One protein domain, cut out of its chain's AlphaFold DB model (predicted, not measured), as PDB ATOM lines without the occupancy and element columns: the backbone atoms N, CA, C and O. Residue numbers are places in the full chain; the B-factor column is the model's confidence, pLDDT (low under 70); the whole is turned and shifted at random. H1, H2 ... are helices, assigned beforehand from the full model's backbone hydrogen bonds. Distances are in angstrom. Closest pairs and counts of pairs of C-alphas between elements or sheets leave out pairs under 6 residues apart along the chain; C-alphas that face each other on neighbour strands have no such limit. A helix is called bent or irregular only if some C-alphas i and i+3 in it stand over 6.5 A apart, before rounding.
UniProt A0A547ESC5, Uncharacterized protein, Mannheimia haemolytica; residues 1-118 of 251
ATOM      1  N   MET A   1      44.528 -23.409  22.196       75.94
ATOM      2  CA  MET A   1      44.371 -24.198  20.954       75.94
ATOM      3  C   MET A   1      44.459 -23.353  19.679       75.94
ATOM      4  O   MET A   1      45.321 -23.652  18.873       75.94
ATOM      5  N   MET A   2      43.656 -22.296  19.462       81.56
ATOM      6  CA  MET A   2      43.753 -21.501  18.212       81.56
ATOM      7  C   MET A   2      45.103 -20.774  18.051       81.56
ATOM      8  O   MET A   2      45.726 -20.916  17.006       81.56
ATOM      9  N   LEU A   3      45.597 -20.082  19.088       85.06
ATOM     10  CA  LEU A   3      46.918 -19.423  19.060       85.06
ATOM     11  C   LEU A   3      48.071 -20.415  18.843       85.06
ATOM     12  O   LEU A   3      49.008 -20.144  18.108       85.06
ATOM     13  N   GLU A   4      47.977 -21.596  19.446       86.38
ATOM     14  CA  GLU A   4      48.963 -22.666  19.278       86.38
ATOM     15  C   GLU A   4      48.975 -23.196  17.838       86.38
ATOM     16  O   GLU A   4      50.031 -23.287  17.219       86.38
ATOM     17  N   GLN A   5      47.799 -23.464  17.260       85.88
ATOM     18  CA  GLN A   5      47.668 -23.872  15.858       85.88
ATOM     19  C   GLN A   5      48.115 -22.773  14.889       85.88
ATOM     20  O   GLN A   5      48.696 -23.067  13.846       85.88
ATOM     21  N   HIS A   6      47.859 -21.511  15.228       89.62
ATOM     22  CA  HIS A   6      48.366 -20.365  14.487       89.62
ATOM     23  C   HIS A   6      49.897 -20.355  14.478       89.62
ATOM     24  O   HIS A   6      50.494 -20.304  13.405       89.62
ATOM     25  N   ASN A   7      50.518 -20.498  15.650       88.38
ATOM     26  CA  ASN A   7      51.967 -20.470  15.791       88.38
ATOM     27  C   ASN A   7      52.636 -21.654  15.069       88.38
ATOM     28  O   ASN A   7      53.557 -21.454  14.286       88.38
ATOM     29  N   LEU A   8      52.096 -22.872  15.212       89.38
ATOM     30  CA  LEU A   8      52.579 -24.057  14.486       89.38
ATOM     31  C   LEU A   8      52.542 -23.872  12.962       89.38
ATOM     32  O   LEU A   8      53.455 -24.310  12.262       89.38
ATOM     33  N   LYS A   9      51.498 -23.218  12.437       90.56
ATOM     34  CA  LYS A   9      51.393 -22.928  11.002       90.56
ATOM     35  C   LYS A   9      52.342 -21.829  10.538       90.56
ATOM     36  O   LYS A   9      52.738 -21.861   9.381       90.56
ATOM     37  N   ILE A  10      52.694 -20.871  11.395       91.94
ATOM     38  CA  ILE A  10      53.725 -19.872  11.081       91.94
ATOM     39  C   ILE A  10      55.095 -20.548  11.027       91.94
ATOM     40  O   ILE A  10      55.800 -20.414  10.031       91.94
ATOM     41  N   SER A  11      55.436 -21.344  12.045       90.06
ATOM     42  CA  SER A  11      56.712 -22.065  12.089       90.06
ATOM     43  C   SER A  11      56.893 -23.003  10.892       90.06
ATOM     44  O   SER A  11      58.004 -23.160  10.393       90.06
ATOM     45  N   SER A  12      55.814 -23.601  10.372       91.19
ATOM     46  CA  SER A  12      55.908 -24.489   9.206       91.19
ATOM     47  C   SER A  12      56.162 -23.769   7.877       91.19
ATOM     48  O   SER A  12      56.563 -24.418   6.910       91.19
ATOM     49  N   ILE A  13      55.947 -22.449   7.807       93.12
ATOM     50  CA  ILE A  13      56.169 -21.652   6.591       93.12
ATOM     51  C   ILE A  13      57.382 -20.727   6.682       93.12
ATOM     52  O   ILE A  13      57.667 -20.042   5.706       93.12
ATOM     53  N   GLU A  14      58.106 -20.709   7.800       88.44
ATOM     54  CA  GLU A  14      59.160 -19.724   8.070       88.44
ATOM     55  C   GLU A  14      60.238 -19.685   6.975       88.44
ATOM     56  O   GLU A  14      60.519 -18.622   6.429       88.44
ATOM     57  N   GLY A  15      60.722 -20.847   6.521       86.38
ATOM     58  CA  GLY A  15      61.682 -20.925   5.410       86.38
ATOM     59  C   GLY A  15      61.133 -20.473   4.045       86.38
ATOM     60  O   GLY A  15      61.905 -20.096   3.168       86.38
ATOM     61  N   ASN A  16      59.809 -20.471   3.851       93.56
ATOM     62  CA  ASN A  16      59.181 -19.968   2.623       93.56
ATOM     63  C   ASN A  16      59.077 -18.434   2.630       93.56
ATOM     64  O   ASN A  16      59.086 -17.815   1.565       93.56
ATOM     65  N   ILE A  17      58.952 -17.826   3.819       96.12
ATOM     66  CA  ILE A  17      58.745 -16.381   3.990       96.12
ATOM     67  C   ILE A  17      59.922 -15.600   3.421       96.12
ATOM     68  O   ILE A  17      59.696 -14.640   2.692       96.12
ATOM     69  N   ASP A  18      61.156 -16.013   3.715       95.31
ATOM     70  CA  ASP A  18      62.349 -15.277   3.288       95.31
ATOM     71  C   ASP A  18      62.459 -15.200   1.762       95.31
ATOM     72  O   ASP A  18      62.549 -14.105   1.214       95.31
ATOM     73  N   ASN A  19      62.319 -16.330   1.062       94.56
ATOM     74  CA  ASN A  19      62.410 -16.376  -0.402       94.56
ATOM     75  C   ASN A  19      61.353 -15.497  -1.088       94.56
ATOM     76  O   ASN A  19      61.637 -14.812  -2.075       94.56
ATOM     77  N   VAL A  20      60.117 -15.525  -0.578       97.19
ATOM     78  CA  VAL A  20      59.029 -14.701  -1.114       97.19
ATOM     79  C   VAL A  20      59.263 -13.234  -0.783       97.19
ATOM     80  O   VAL A  20      59.168 -12.397  -1.676       97.19
ATOM     81  N   TYR A  21      59.607 -12.911   0.462       96.88
ATOM     82  CA  TYR A  21      59.886 -11.540   0.876       96.88
ATOM     83  C   TYR A  21      61.009 -10.915   0.046       96.88
ATOM     84  O   TYR A  21      60.822  -9.825  -0.492       96.88
ATOM     85  N   ASP A  22      62.125 -11.625  -0.126       94.44
ATOM     86  CA  ASP A  22      63.277 -11.160  -0.898       94.44
ATOM     87  C   ASP A  22      62.892 -10.880  -2.355       94.44
ATOM     88  O   ASP A  22      63.293  -9.863  -2.925       94.44
ATOM     89  N   MET A  23      62.034 -11.710  -2.958       94.06
ATOM     90  CA  MET A  23      61.460 -11.414  -4.273       94.06
ATOM     91  C   MET A  23      60.617 -10.138  -4.265       94.06
ATOM     92  O   MET A  23      60.778  -9.307  -5.155       94.06
ATOM     93  N   LEU A  24      59.725  -9.960  -3.285       93.75
ATOM     94  CA  LEU A  24      58.874  -8.769  -3.207       93.75
ATOM     95  C   LEU A  24      59.709  -7.489  -3.103       93.75
ATOM     96  O   LEU A  24      59.423  -6.507  -3.790       93.75
ATOM     97  N   ILE A  25      60.758  -7.501  -2.275       90.00
ATOM     98  CA  ILE A  25      61.591  -6.315  -2.076       90.00
ATOM     99  C   ILE A  25      62.597  -6.088  -3.206       90.00
ATOM    100  O   ILE A  25      63.005  -4.953  -3.426       90.00
ATOM    101  N   THR A  26      62.958  -7.103  -3.991       87.12
ATOM    102  CA  THR A  26      63.865  -6.942  -5.145       87.12
ATOM    103  C   THR A  26      63.130  -6.662  -6.452       87.12
ATOM    104  O   THR A  26      63.684  -6.002  -7.330       87.12
ATOM    105  N   ALA A  27      61.871  -7.081  -6.586       84.25
ATOM    106  CA  ALA A  27      61.100  -6.895  -7.807       84.25
ATOM    107  C   ALA A  27      60.978  -5.412  -8.183       84.25
ATOM    108  O   ALA A  27      60.576  -4.571  -7.376       84.25
ATOM    109  N   TYR A  28      61.319  -5.089  -9.431       73.12
ATOM    110  CA  TYR A  28      61.202  -3.725  -9.952       73.12
ATOM    111  C   TYR A  28      59.739  -3.308 -10.161       73.12
ATOM    112  O   TYR A  28      59.404  -2.138 -10.091       73.12
ATOM    113  N   ARG A  29      58.841  -4.268 -10.401       81.44
ATOM    114  CA  ARG A  29      57.411  -4.012 -10.593       81.44
ATOM    115  C   ARG A  29      56.583  -4.972  -9.760       81.44
ATOM    116  O   ARG A  29      56.913  -6.161  -9.691       81.44
ATOM    117  N   PHE A  30      55.504  -4.466  -9.176       84.56
ATOM    118  CA  PHE A  30      54.557  -5.253  -8.397       84.56
ATOM    119  C   PHE A  30      53.991  -6.442  -9.194       84.56
ATOM    120  O   PHE A  30      53.942  -7.562  -8.678       84.56
ATOM    121  N   GLU A  31      53.659  -6.254 -10.476       86.25
ATOM    122  CA  GLU A  31      53.100  -7.320 -11.319       86.25
ATOM    123  C   GLU A  31      54.104  -8.452 -11.553       86.25
ATOM    124  O   GLU A  31      53.742  -9.629 -11.526       86.25
ATOM    125  N   ASN A  32      55.388  -8.117 -11.714       88.56
ATOM    126  CA  ASN A  32      56.441  -9.119 -11.866       88.56
ATOM    127  C   ASN A  32      56.540  -9.983 -10.606       88.56
ATOM    128  O   ASN A  32      56.627 -11.207 -10.702       88.56
ATOM    129  N   ALA A  33      56.485  -9.356  -9.428       91.38
ATOM    130  CA  ALA A  33      56.494 -10.069  -8.156       91.38
ATOM    131  C   ALA A  33      55.312 -11.052  -8.062       91.38
ATOM    132  O   ALA A  33      55.495 -12.207  -7.671       91.38
ATOM    133  N   ARG A  34      54.122 -10.626  -8.511       92.50
ATOM    134  CA  ARG A  34      52.920 -11.469  -8.599       92.50
ATOM    135  C   ARG A  34      53.097 -12.659  -9.522       92.50
ATOM    136  O   ARG A  34      52.826 -13.776  -9.096       92.50
ATOM    137  N   ILE A  35      53.625 -12.457 -10.725       92.94
ATOM    138  CA  ILE A  35      53.894 -13.554 -11.664       92.94
ATOM    139  C   ILE A  35      54.845 -14.577 -11.033       92.94
ATOM    140  O   ILE A  35      54.557 -15.775 -11.041       92.94
ATOM    141  N   TYR A  36      55.950 -14.131 -10.425       93.88
ATOM    142  CA  TYR A  36      56.907 -15.042  -9.795       93.88
ATOM    143  C   TYR A  36      56.311 -15.852  -8.640       93.88
ATOM    144  O   TYR A  36      56.672 -17.022  -8.490       93.88
ATOM    145  N   CYS A  37      55.424 -15.241  -7.852       95.88
ATOM    146  CA  CYS A  37      54.781 -15.871  -6.701       95.88
ATOM    147  C   CYS A  37      53.606 -16.776  -7.091       95.88
ATOM    148  O   CYS A  37      53.432 -17.823  -6.489       95.88
ATOM    149  N   GLU A  38      52.779 -16.400  -8.065       94.56
ATOM    150  CA  GLU A  38      51.531 -17.122  -8.350       94.56
ATOM    151  C   GLU A  38      51.695 -18.212  -9.403       94.56
ATOM    152  O   GLU A  38      51.036 -19.241  -9.305       94.56
ATOM    153  N   VAL A  39      52.580 -18.027 -10.383       93.81
ATOM    154  CA  VAL A  39      52.762 -18.983 -11.495       93.81
ATOM    155  C   VAL A  39      54.225 -19.315 -11.787       93.81
ATOM    156  O   VAL A  39      54.511 -20.224 -12.561       93.81
ATOM    157  N   GLY A  40      55.160 -18.579 -11.189       93.75
ATOM    158  CA  GLY A  40      56.585 -18.697 -11.456       93.75
ATOM    159  C   GLY A  40      57.351 -19.535 -10.435       93.75
ATOM    160  O   GLY A  40      56.821 -20.407  -9.749       93.75
ATOM    161  N   ARG A  41      58.653 -19.243 -10.342       94.88
ATOM    162  CA  ARG A  41      59.633 -20.031  -9.574       94.88
ATOM    163  C   ARG A  41      59.383 -20.107  -8.064       94.88
ATOM    164  O   ARG A  41      59.971 -20.973  -7.436       94.88
ATOM    165  N   LEU A  42      58.566 -19.213  -7.501       96.81
ATOM    166  CA  LEU A  42      58.229 -19.191  -6.072       96.81
ATOM    167  C   LEU A  42      56.812 -19.702  -5.789       96.81
ATOM    168  O   LEU A  42      56.320 -19.555  -4.672       96.81
ATOM    169  N   ASN A  43      56.139 -20.291  -6.785       96.81
ATOM    170  CA  ASN A  43      54.769 -20.778  -6.636       96.81
ATOM    171  C   ASN A  43      54.607 -21.744  -5.459       96.81
ATOM    172  O   ASN A  43      53.631 -21.642  -4.721       96.81
ATOM    173  N   LYS A  44      55.572 -22.641  -5.234       96.56
ATOM    174  CA  LYS A  44      55.491 -23.630  -4.157       96.56
ATOM    175  C   LYS A  44      55.573 -22.975  -2.776       96.56
ATOM    176  O   LYS A  44      54.736 -23.238  -1.915       96.56
ATOM    177  N   GLU A  45      56.564 -22.117  -2.568       97.12
ATOM    178  CA  GLU A  45      56.773 -21.355  -1.338       97.12
ATOM    179  C   GLU A  45      55.564 -20.456  -1.056       97.12
ATOM    180  O   GLU A  45      55.018 -20.455   0.051       97.12
ATOM    181  N   TYR A  46      55.089 -19.746  -2.082       97.62
ATOM    182  CA  TYR A  46      53.942 -18.856  -1.978       97.62
ATOM    183  C   TYR A  46      52.629 -19.605  -1.730       97.62
ATOM    184  O   TYR A  46      51.815 -19.146  -0.935       97.62
ATOM    185  N   ALA A  47      52.417 -20.781  -2.327       96.44
ATOM    186  CA  ALA A  47      51.227 -21.601  -2.087       96.44
ATOM    187  C   ALA A  47      51.124 -22.076  -0.625       96.44
ATOM    188  O   ALA A  47      50.025 -22.117  -0.057       96.44
ATOM    189  N   ASN A  48      52.259 -22.375   0.017       95.88
ATOM    190  CA  ASN A  48      52.299 -22.701   1.445       95.88
ATOM    191  C   ASN A  48      51.900 -21.491   2.304       95.88
ATOM    192  O   ASN A  48      51.077 -21.617   3.213       95.88
ATOM    193  N   ILE A  49      52.424 -20.305   1.979       97.62
ATOM    194  CA  ILE A  49      52.059 -19.052   2.656       97.62
ATOM    195  C   ILE A  49      50.579 -18.711   2.422       97.62
ATOM    196  O   ILE A  49      49.867 -18.354   3.358       97.62
ATOM    197  N   ASN A  50      50.069 -18.890   1.204       96.19
ATOM    198  CA  ASN A  50      48.659 -18.683   0.879       96.19
ATOM    199  C   ASN A  50      47.747 -19.624   1.685       96.19
ATOM    200  O   ASN A  50      46.729 -19.208   2.234       96.19
ATOM    201  N   SER A  51      48.147 -20.888   1.849       95.06
ATOM    202  CA  SER A  51      47.427 -21.836   2.710       95.06
ATOM    203  C   SER A  51      47.359 -21.352   4.160       95.06
ATOM    204  O   SER A  51      46.340 -21.521   4.835       95.06
ATOM    205  N   TYR A  52      48.419 -20.712   4.649       96.31
ATOM    206  CA  TYR A  52      48.394 -20.026   5.934       96.31
ATOM    207  C   TYR A  52      47.439 -18.817   5.925       96.31
ATOM    208  O   TYR A  52      46.606 -18.718   6.827       96.31
ATOM    209  N   PHE A  53      47.461 -17.959   4.901       96.94
ATOM    210  CA  PHE A  53      46.557 -16.805   4.802       96.94
ATOM    211  C   PHE A  53      45.077 -17.188   4.769       96.94
ATOM    212  O   PHE A  53      44.274 -16.541   5.434       96.94
ATOM    213  N   LEU A  54      44.710 -18.293   4.118       95.88
ATOM    214  CA  LEU A  54      43.346 -18.830   4.183       95.88
ATOM    215  C   LEU A  54      42.933 -19.211   5.612       95.88
ATOM    216  O   LEU A  54      41.777 -19.042   6.004       95.88
ATOM    217  N   ASN A  55      43.868 -19.725   6.413       94.50
ATOM    218  CA  ASN A  55      43.610 -20.012   7.821       94.50
ATOM    219  C   ASN A  55      43.526 -18.734   8.651       94.50
ATOM    220  O   ASN A  55      42.645 -18.639   9.505       94.50
ATOM    221  N   LEU A  56      44.403 -17.762   8.393       96.25
ATOM    222  CA  LEU A  56      44.348 -16.450   9.027       96.25
ATOM    223  C   LEU A  56      42.995 -15.784   8.771       96.25
ATOM    224  O   LEU A  56      42.319 -15.436   9.731       96.25
ATOM    225  N   TYR A  57      42.539 -15.731   7.518       97.19
ATOM    226  CA  TYR A  57      41.207 -15.246   7.150       97.19
ATOM    227  C   TYR A  57      40.097 -15.905   7.979       97.19
ATOM    228  O   TYR A  57      39.252 -15.214   8.543       97.19
ATOM    229  N   ARG A  58      40.113 -17.238   8.118       95.50
ATOM    230  CA  ARG A  58      39.113 -17.966   8.919       95.50
ATOM    231  C   ARG A  58      39.164 -17.599  10.402       95.50
ATOM    232  O   ARG A  58      38.110 -17.472  11.018       95.50
ATOM    233  N   MET A  59      40.360 -17.431  10.967       95.12
ATOM    234  CA  MET A  59      40.526 -16.990  12.356       95.12
ATOM    235  C   MET A  59      40.009 -15.563  12.545       95.12
ATOM    236  O   MET A  59      39.249 -15.316  13.476       95.12
ATOM    237  N   LEU A  60      40.341 -14.646  11.635       95.94
ATOM    238  CA  LEU A  60      39.863 -13.266  11.692       95.94
ATOM    239  C   LEU A  60      38.345 -13.177  11.519       95.94
ATOM    240  O   LEU A  60      37.688 -12.475  12.280       95.94
ATOM    241  N   ARG A  61      37.763 -13.957  10.603       97.12
ATOM    242  CA  ARG A  61      36.308 -14.073  10.456       97.12
ATOM    243  C   ARG A  61      35.645 -14.591  11.727       97.12
ATOM    244  O   ARG A  61      34.594 -14.096  12.119       97.12
ATOM    245  N   PHE A  62      36.241 -15.594  12.370       95.56
ATOM    246  CA  PHE A  62      35.738 -16.104  13.642       95.56
ATOM    247  C   PHE A  62      35.748 -15.008  14.712       95.56
ATOM    248  O   PHE A  62      34.736 -14.809  15.373       95.56
ATOM    249  N   ILE A  63      36.844 -14.260  14.833       95.12
ATOM    250  CA  ILE A  63      36.953 -13.135  15.769       95.12
ATOM    251  C   ILE A  63      35.912 -12.057  15.458       95.12
ATOM    252  O   ILE A  63      35.221 -11.596  16.357       95.12
ATOM    253  N   TYR A  64      35.747 -11.699  14.184       96.00
ATOM    254  CA  TYR A  64      34.751 -10.726  13.738       96.00
ATOM    255  C   TYR A  64      33.316 -11.152  14.071       96.00
ATOM    256  O   TYR A  64      32.477 -10.323  14.411       96.00
ATOM    257  N   ASN A  65      33.009 -12.444  13.985       96.62
ATOM    258  CA  ASN A  65      31.680 -12.948  14.325       96.62
ATOM    259  C   ASN A  65      31.451 -13.080  15.838       96.62
ATOM    260  O   ASN A  65      30.308 -13.241  16.246       96.62
ATOM    261  N   ASN A  66      32.515 -13.029  16.644       95.31
ATOM    262  CA  ASN A  66      32.483 -13.168  18.102       95.31
ATOM    263  C   ASN A  66      33.253 -12.000  18.753       95.31
ATOM    264  O   ASN A  66      34.148 -12.202  19.580       95.31
ATOM    265  N   LYS A  67      32.972 -10.762  18.314       92.00
ATOM    266  CA  LYS A  67      33.707  -9.540  18.709       92.00
ATOM    267  C   LYS A  67      33.690  -9.282  20.208       92.00
ATOM    268  O   LYS A  67      34.618  -8.675  20.729       92.00
ATOM    269  N   GLU A  68      32.676  -9.773  20.909       92.75
ATOM    270  CA  GLU A  68      32.584  -9.744  22.365       92.75
ATOM    271  C   GLU A  68      33.764 -10.442  23.060       92.75
ATOM    272  O   GLU A  68      34.082 -10.110  24.198       92.75
ATOM    273  N   LEU A  69      34.447 -11.366  22.371       87.62
ATOM    274  CA  LEU A  69      35.656 -12.039  22.853       87.62
ATOM    275  C   LEU A  69      36.952 -11.297  22.483       87.62
ATOM    276  O   LEU A  69      38.022 -11.667  22.965       87.62
ATOM    277  N   ASN A  70      36.881 -10.269  21.634       92.00
ATOM    278  CA  ASN A  70      38.016  -9.469  21.165       92.00
ATOM    279  C   ASN A  70      37.884  -8.008  21.605       92.00
ATOM    280  O   ASN A  70      37.962  -7.074  20.804       92.00
ATOM    281  N   VAL A  71      37.660  -7.821  22.903       91.44
ATOM    282  CA  VAL A  71      37.567  -6.497  23.520       91.44
ATOM    283  C   VAL A  71      38.855  -5.721  23.238       91.44
ATOM    284  O   VAL A  71      39.951  -6.245  23.418       91.44
ATOM    285  N   ASN A  72      38.719  -4.482  22.755       89.31
ATOM    286  CA  ASN A  72      39.837  -3.594  22.412       89.31
ATOM    287  C   ASN A  72      40.885  -4.214  21.469       89.31
ATOM    288  O   ASN A  72      42.059  -3.862  21.538       89.31
ATOM    289  N   ASN A  73      40.478  -5.143  20.596       92.44
ATOM    290  CA  ASN A  73      41.377  -5.849  19.685       92.44
ATOM    291  C   ASN A  73      42.493  -6.660  20.376       92.44
ATOM    292  O   ASN A  73      43.471  -7.011  19.716       92.44
ATOM    293  N   GLU A  74      42.370  -7.010  21.663       92.19
ATOM    294  CA  GLU A  74      43.426  -7.719  22.404       92.19
ATOM    295  C   GLU A  74      43.771  -9.086  21.794       92.19
ATOM    296  O   GLU A  74      44.945  -9.424  21.624       92.19
ATOM    297  N   TYR A  75      42.764  -9.872  21.405       91.88
ATOM    298  CA  TYR A  75      42.985 -11.199  20.830       91.88
ATOM    299  C   TYR A  75      43.575 -11.116  19.420       91.88
ATOM    300  O   TYR A  75      44.523 -11.832  19.086       91.88
ATOM    301  N   SER A  76      43.058 -10.210  18.588       93.00
ATOM    302  CA  SER A  76      43.645  -9.935  17.275       93.00
ATOM    303  C   SER A  76      45.058  -9.355  17.380       93.00
ATOM    304  O   SER A  76      45.915  -9.703  16.571       93.00
ATOM    305  N   GLY A  77      45.333  -8.538  18.399       93.00
ATOM    306  CA  GLY A  77      46.655  -7.993  18.691       93.00
ATOM    307  C   GLY A  77      47.650  -9.085  19.082       93.00
ATOM    308  O   GLY A  77      48.784  -9.078  18.603       93.00
ATOM    309  N   LEU A  78      47.213 -10.077  19.867       92.56
ATOM    310  CA  LEU A  78      48.002 -11.278  20.152       92.56
ATOM    311  C   LEU A  78      48.288 -12.091  18.889       92.56
ATOM    312  O   LEU A  78      49.421 -12.501  18.695       92.56
ATOM    313  N   LEU A  79      47.308 -12.315  18.006       93.19
ATOM    314  CA  LEU A  79      47.571 -12.997  16.730       93.19
ATOM    315  C   LEU A  79      48.584 -12.230  15.876       93.19
ATOM    316  O   LEU A  79      49.530 -12.810  15.348       93.19
ATOM    317  N   ARG A  80      48.406 -10.913  15.769       93.38
ATOM    318  CA  ARG A  80      49.299 -10.035  15.015       93.38
ATOM    319  C   ARG A  80      50.733 -10.072  15.546       93.38
ATOM    320  O   ARG A  80      51.658 -10.003  14.744       93.38
ATOM    321  N   SER A  81      50.939 -10.200  16.858       91.19
ATOM    322  CA  SER A  81      52.283 -10.202  17.456       91.19
ATOM    323  C   SER A  81      53.126 -11.429  17.085       91.19
ATOM    324  O   SER A  81      54.353 -11.353  17.142       91.19
ATOM    325  N   PHE A  82      52.503 -12.526  16.637       91.81
ATOM    326  CA  PHE A  82      53.215 -13.683  16.081       91.81
ATOM    327  C   PHE A  82      53.684 -13.465  14.635       91.81
ATOM    328  O   PHE A  82      54.474 -14.258  14.120       91.81
ATOM    329  N   LEU A  83      53.214 -12.416  13.951       93.88
ATOM    330  CA  LEU A  83      53.584 -12.161  12.563       93.88
ATOM    331  C   LEU A  83      54.879 -11.369  12.481       93.88
ATOM    332  O   LEU A  83      54.984 -10.243  12.970       93.88
ATOM    333  N   SER A  84      55.858 -11.924  11.771       95.19
ATOM    334  CA  SER A  84      57.055 -11.172  11.420       95.19
ATOM    335  C   SER A  84      56.707 -10.011  10.482       95.19
ATOM    336  O   SER A  84      55.774 -10.088   9.676       95.19
ATOM    337  N   LYS A  85      57.512  -8.942  10.515       95.44
ATOM    338  CA  LYS A  85      57.371  -7.817   9.574       95.44
ATOM    339  C   LYS A  85      57.379  -8.280   8.113       95.44
ATOM    340  O   LYS A  85      56.611  -7.763   7.308       95.44
ATOM    341  N   LYS A  86      58.200  -9.285   7.783       97.12
ATOM    342  CA  LYS A  86      58.246  -9.886   6.442       97.12
ATOM    343  C   LYS A  86      56.903 -10.506   6.061       97.12
ATOM    344  O   LYS A  86      56.385 -10.226   4.985       97.12
ATOM    345  N   LEU A  87      56.306 -11.291   6.959       97.31
ATOM    346  CA  LEU A  87      55.006 -11.915   6.719       97.31
ATOM    347  C   LEU A  87      53.884 -10.880   6.585       97.31
ATOM    348  O   LEU A  87      53.011 -11.058   5.741       97.31
ATOM    349  N   LEU A  88      53.933  -9.780   7.348       97.38
ATOM    350  CA  LEU A  88      53.001  -8.656   7.190       97.38
ATOM    351  C   LEU A  88      53.108  -8.010   5.802       97.38
ATOM    352  O   LEU A  88      52.084  -7.725   5.186       97.38
ATOM    353  N   VAL A  89      54.324  -7.829   5.277       97.75
ATOM    354  CA  VAL A  89      54.533  -7.320   3.911       97.75
ATOM    355  C   VAL A  89      53.975  -8.293   2.870       97.75
ATOM    356  O   VAL A  89      53.280  -7.863   1.950       97.75
ATOM    357  N   ILE A  90      54.211  -9.600   3.026       98.06
ATOM    358  CA  ILE A  90      53.670 -10.618   2.109       98.06
ATOM    359  C   ILE A  90      52.137 -10.681   2.188       98.06
ATOM    360  O   ILE A  90      51.479 -10.844   1.162       98.06
ATOM    361  N   LEU A  91      51.555 -10.530   3.381       98.06
ATOM    362  CA  LEU A  91      50.107 -10.465   3.583       98.06
ATOM    363  C   LEU A  91      49.511  -9.240   2.888       98.06
ATOM    364  O   LEU A  91      48.537  -9.366   2.149       98.06
ATOM    365  N   ALA A  92      50.119  -8.069   3.078       97.75
ATOM    366  CA  ALA A  92      49.678  -6.843   2.430       97.75
ATOM    367  C   ALA A  92      49.753  -6.980   0.900       97.75
ATOM    368  O   ALA A  92      48.766  -6.726   0.210       97.75
ATOM    369  N   PHE A  93      50.869  -7.499   0.378       97.25
ATOM    370  CA  PHE A  93      51.035  -7.851  -1.034       97.25
ATOM    371  C   PHE A  93      49.940  -8.803  -1.539       97.25
ATOM    372  O   PHE A  93      49.356  -8.576  -2.597       97.25
ATOM    373  N   HIS A  94      49.638  -9.858  -0.778       97.19
ATOM    374  CA  HIS A  94      48.651 -10.869  -1.151       97.19
ATOM    375  C   HIS A  94      47.247 -10.288  -1.356       97.19
ATOM    376  O   HIS A  94      46.501 -10.819  -2.177       97.19
ATOM    377  N   LEU A  95      46.904  -9.216  -0.640       97.50
ATOM    378  CA  LEU A  95      45.578  -8.591  -0.648       97.50
ATOM    379  C   LEU A  95      45.472  -7.349  -1.550       97.50
ATOM    380  O   LEU A  95      44.362  -6.898  -1.842       97.50
ATOM    381  N   CYS A  96      46.601  -6.803  -2.005       94.88
ATOM    382  CA  CYS A  96      46.638  -5.763  -3.034       94.88
ATOM    383  C   CYS A  96      46.129  -6.308  -4.376       94.88
ATOM    384  O   CYS A  96      46.309  -7.493  -4.657       94.88
ATOM    385  N   ASP A  97      45.503  -5.452  -5.189       88.62
ATOM    386  CA  ASP A  97      44.981  -5.751  -6.537       88.62
ATOM    387  C   ASP A  97      44.222  -7.085  -6.649       88.62
ATOM    388  O   ASP A  97      44.397  -7.860  -7.591       88.62
ATOM    389  N   ARG A  98      43.406  -7.384  -5.633       90.69
ATOM    390  CA  ARG A  98      42.493  -8.528  -5.622       90.69
ATOM    391  C   ARG A  98      41.092  -8.108  -6.025       90.69
ATOM    392  O   ARG A  98      40.701  -6.962  -5.818       90.69
ATOM    393  N   ASP A  99      40.345  -9.068  -6.554       92.25
ATOM    394  CA  ASP A  99      38.914  -8.907  -6.764       92.25
ATOM    395  C   ASP A  99      38.153  -8.803  -5.430       92.25
ATOM    396  O   ASP A  99      38.698  -8.984  -4.332       92.25
ATOM    397  N   ASN A 100      36.854  -8.542  -5.548       93.06
ATOM    398  CA  ASN A 100      35.971  -8.308  -4.412       93.06
ATOM    399  C   ASN A 100      35.784  -9.551  -3.520       93.06
ATOM    400  O   ASN A 100      35.224  -9.451  -2.431       93.06
ATOM    401  N   SER A 101      36.254 -10.741  -3.928       94.69
ATOM    402  CA  SER A 101      36.184 -11.932  -3.065       94.69
ATOM    403  C   SER A 101      37.083 -11.825  -1.827       94.69
ATOM    404  O   SER A 101      36.886 -12.554  -0.853       94.69
ATOM    405  N   TYR A 102      38.036 -10.888  -1.835       96.69
ATOM    406  CA  TYR A 102      38.944 -10.611  -0.724       96.69
ATOM    407  C   TYR A 102      38.478  -9.467   0.187       96.69
ATOM    408  O   TYR A 102      39.148  -9.202   1.190       96.69
ATOM    409  N   ASP A 103      37.356  -8.808  -0.116       97.31
ATOM    410  CA  ASP A 103      36.909  -7.603   0.596       97.31
ATOM    411  C   ASP A 103      36.676  -7.861   2.088       97.31
ATOM    412  O   ASP A 103      37.114  -7.068   2.917       97.31
ATOM    413  N   ASP A 104      36.097  -9.011   2.453       98.19
ATOM    414  CA  ASP A 104      35.947  -9.407   3.859       98.19
ATOM    415  C   ASP A 104      37.305  -9.531   4.560       98.19
ATOM    416  O   ASP A 104      37.479  -9.064   5.683       98.19
ATOM    417  N   PHE A 105      38.289 -10.155   3.899       98.38
ATOM    418  CA  PHE A 105      39.613 -10.337   4.488       98.38
ATOM    419  C   PHE A 105      40.277  -8.978   4.718       98.38
ATOM    420  O   PHE A 105      40.788  -8.719   5.804       98.38
ATOM    421  N   ILE A 106      40.202  -8.080   3.741       98.44
ATOM    422  CA  ILE A 106      40.725  -6.716   3.863       98.44
ATOM    423  C   ILE A 106      39.980  -5.937   4.944       98.44
ATOM    424  O   ILE A 106      40.622  -5.271   5.753       98.44
ATOM    425  N   GLY A 107      38.657  -6.083   5.023       98.19
ATOM    426  CA  GLY A 107      37.840  -5.513   6.087       98.19
ATOM    427  C   GLY A 107      38.326  -5.940   7.471       98.19
ATOM    428  O   GLY A 107      38.477  -5.096   8.350       98.19
ATOM    429  N   TYR A 108      38.672  -7.218   7.651       98.06
ATOM    430  CA  TYR A 108      39.251  -7.699   8.908       98.06
ATOM    431  C   TYR A 108      40.655  -7.146   9.170       98.06
ATOM    432  O   TYR A 108      40.967  -6.805  10.308       98.06
ATOM    433  N   ILE A 109      41.504  -7.033   8.141       98.25
ATOM    434  CA  ILE A 109      42.831  -6.412   8.282       98.25
ATOM    435  C   ILE A 109      42.709  -4.947   8.722       98.25
ATOM    436  O   ILE A 109      43.458  -4.516   9.601       98.25
ATOM    437  N   ASN A 110      41.749  -4.214   8.148       97.94
ATOM    438  CA  ASN A 110      41.453  -2.828   8.495       97.94
ATOM    439  C   ASN A 110      40.906  -2.712   9.921       97.94
ATOM    440  O   ASN A 110      41.394  -1.894  10.692       97.94
ATOM    441  N   GLU A 111      39.899  -3.512  10.279       96.94
ATOM    442  CA  GLU A 111      39.235  -3.430  11.584       96.94
ATOM    443  C   GLU A 111      40.155  -3.814  12.748       96.94
ATOM    444  O   GLU A 111      40.085  -3.212  13.819       96.94
ATOM    445  N   PHE A 112      41.021  -4.803  12.539       96.94
ATOM    446  CA  PHE A 112      41.903  -5.329  13.579       96.94
ATOM    447  C   PHE A 112      43.317  -4.744  13.546       96.94
ATOM    448  O   PHE A 112      44.219  -5.285  14.191       96.94
ATOM    449  N   SER A 113      43.526  -3.668  12.781       96.81
ATOM    450  CA  SER A 113      44.790  -2.923  12.726       96.81
ATOM    451  C   SER A 113      45.994  -3.836  12.458       96.81
ATOM    452  O   SER A 113      47.048  -3.752  13.099       96.81
ATOM    453  N   PHE A 114      45.827  -4.797  11.545       96.75
ATOM    454  CA  PHE A 114      46.764  -5.917  11.420       96.75
ATOM    455  C   PHE A 114      48.133  -5.511  10.858       96.75
ATOM    456  O   PHE A 114      49.113  -6.234  11.032       96.75
ATOM    457  N   LEU A 115      48.217  -4.342  10.221       97.56
ATOM    458  CA  LEU A 115      49.435  -3.781   9.642       97.56
ATOM    459  C   LEU A 115      50.106  -2.738  10.554       97.56
ATOM    460  O   LEU A 115      51.021  -2.057  10.101       97.56
ATOM    461  N   GLU A 116      49.724  -2.631  11.835       96.50
ATOM    462  CA  GLU A 116      50.322  -1.694  12.808       96.50
ATOM    463  C   GLU A 116      51.862  -1.681  12.760       96.50
ATOM    464  O   GLU A 116      52.487  -0.621  12.707       96.50
ATOM    465  N   HIS A 117      52.491  -2.861  12.724       95.56
ATOM    466  CA  HIS A 117      53.949  -3.010  12.808       95.56
ATOM    467  C   HIS A 117      54.666  -3.085  11.450       95.56
ATOM    468  O   HIS A 117      55.870  -3.367  11.413       95.56
ATOM    469  N   ILE A 118      53.966  -2.849  10.334       96.06
ATOM    470  CA  ILE A 118      54.608  -2.798   9.017       96.06
ATOM    471  C   ILE A 118      55.556  -1.589   8.939       96.06
ATOM    472  O   ILE A 118      55.243  -0.486   9.395       96.06
TER     473      ILE A 118
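This is residues 1 to 118 of the 251 residues of an uncharacterized protein of Mannheimia haemolytica (UniProt A0A547ESC5). One long helix, H4, 32.2 A from first to last C-alpha, runs through a compact all-helix body whose longest span is 43 A; H1 and H5 run along it at shallow tilts, their three centres making a triangle, and H6 and H7 are set across or steeply to it. H6 lies in the middle, and H2 and H3 fold into a hairpin at the end of the body where H4 begins, while H7 packs on the later half of H4. The printed part has 118 residues, with seven named helices in the order H1 to H7 and no named strand. The radius of gyration of the C-alphas is 14.2 A, and the three spans are 43 by 29 by 22 A.

Start at H1, residues 2 to 11, and compare it with H4, residues 43 to 65, the hub, which touches four other helices. H1 and H4 only just touch, with 3 pairs of C-alphas within 8 A; the closest are those of Lys 9 and Tyr 52, 6.6 A apart. They run opposite ways at a shallow tilt of 16 degrees. Go on to H2, residues 14 to 26, which meets H1 only through their link. H2 touches H4 with residues 16 to 20 alone, the closest C-alphas being those of Asn 16 and Glu 45 at 4.8 A, and the two are about perpendicular at 77 degrees. H3, residues 30 to 38, forms a helical hairpin with H2: the two touch, with the C-alphas of Leu 24 and Ala 33 closest at 5.6 A, and run opposite ways at a shallow tilt of 28 degrees. H3 and H4 touch only at the corner by their link, where the C-alphas of Cys 37 and Asn 43 are closest at 4.9 A. H5, residues 71 to 81, is close to H4 but not clearly touching it; the closest C-alphas are those of Leu 60 and Ser 76, 7.5 A apart, and the two run opposite ways at a shallow tilt of 13 degrees. Look next at H6, residues 85 to 95, which touches H2: the C-alphas of Tyr 21 and Lys 86 are closest at 6.0 A, and the two are only just about perpendicular at 70.0 degrees. H6 and H3 are near each other. H7, residues 100 to 111, touches H4 with residues 105 to 108 alone, the C-alphas of Tyr 57 and Phe 105 being closest at 5.8 A; they run the same way at a steep tilt of 63 degrees. H5 and H7 are apart. In H1, H3, H4 and H6 each O i to N i+4 pair is within hydrogen-bond range, against 7 of 9 in H2, 5 of 7 in H5 and 6 of 8 in H7.

Find C-alpha 2 at (43.753, -21.501, 18.212), where H1 begins its 14.3 A. H2 covers 19.0 A and is neither bent nor irregular, but only just: C-alphas 15 and 18 are 6.1 A apart. H3 is 12.2 A long. From C-alpha 43 at (54.769, -20.778, -6.636), H4 runs 32.2 A to C-alpha 65 at (31.680, -12.948, 14.325). H5, 16.3 A, is irregular, with C-alphas 72 and 75 8.4 A apart. H6 is 15.6 A long. H7, 17.0 A, is irregular too, with C-alphas 101 and 104 7.4 A apart, and it ends at C-alpha 111, (39.235, -3.430, 11.584).

The two C-alphas farthest apart are those of Tyr 28 and Glu 68, at 43.6 A. The printed part has no cut, and the six links between the helices are tight. After H7, residues 112 to 118 belong to no named element. Read the B-factor column for pLDDT: its mean over the printed part is 93.5, and no printed residue is under 70.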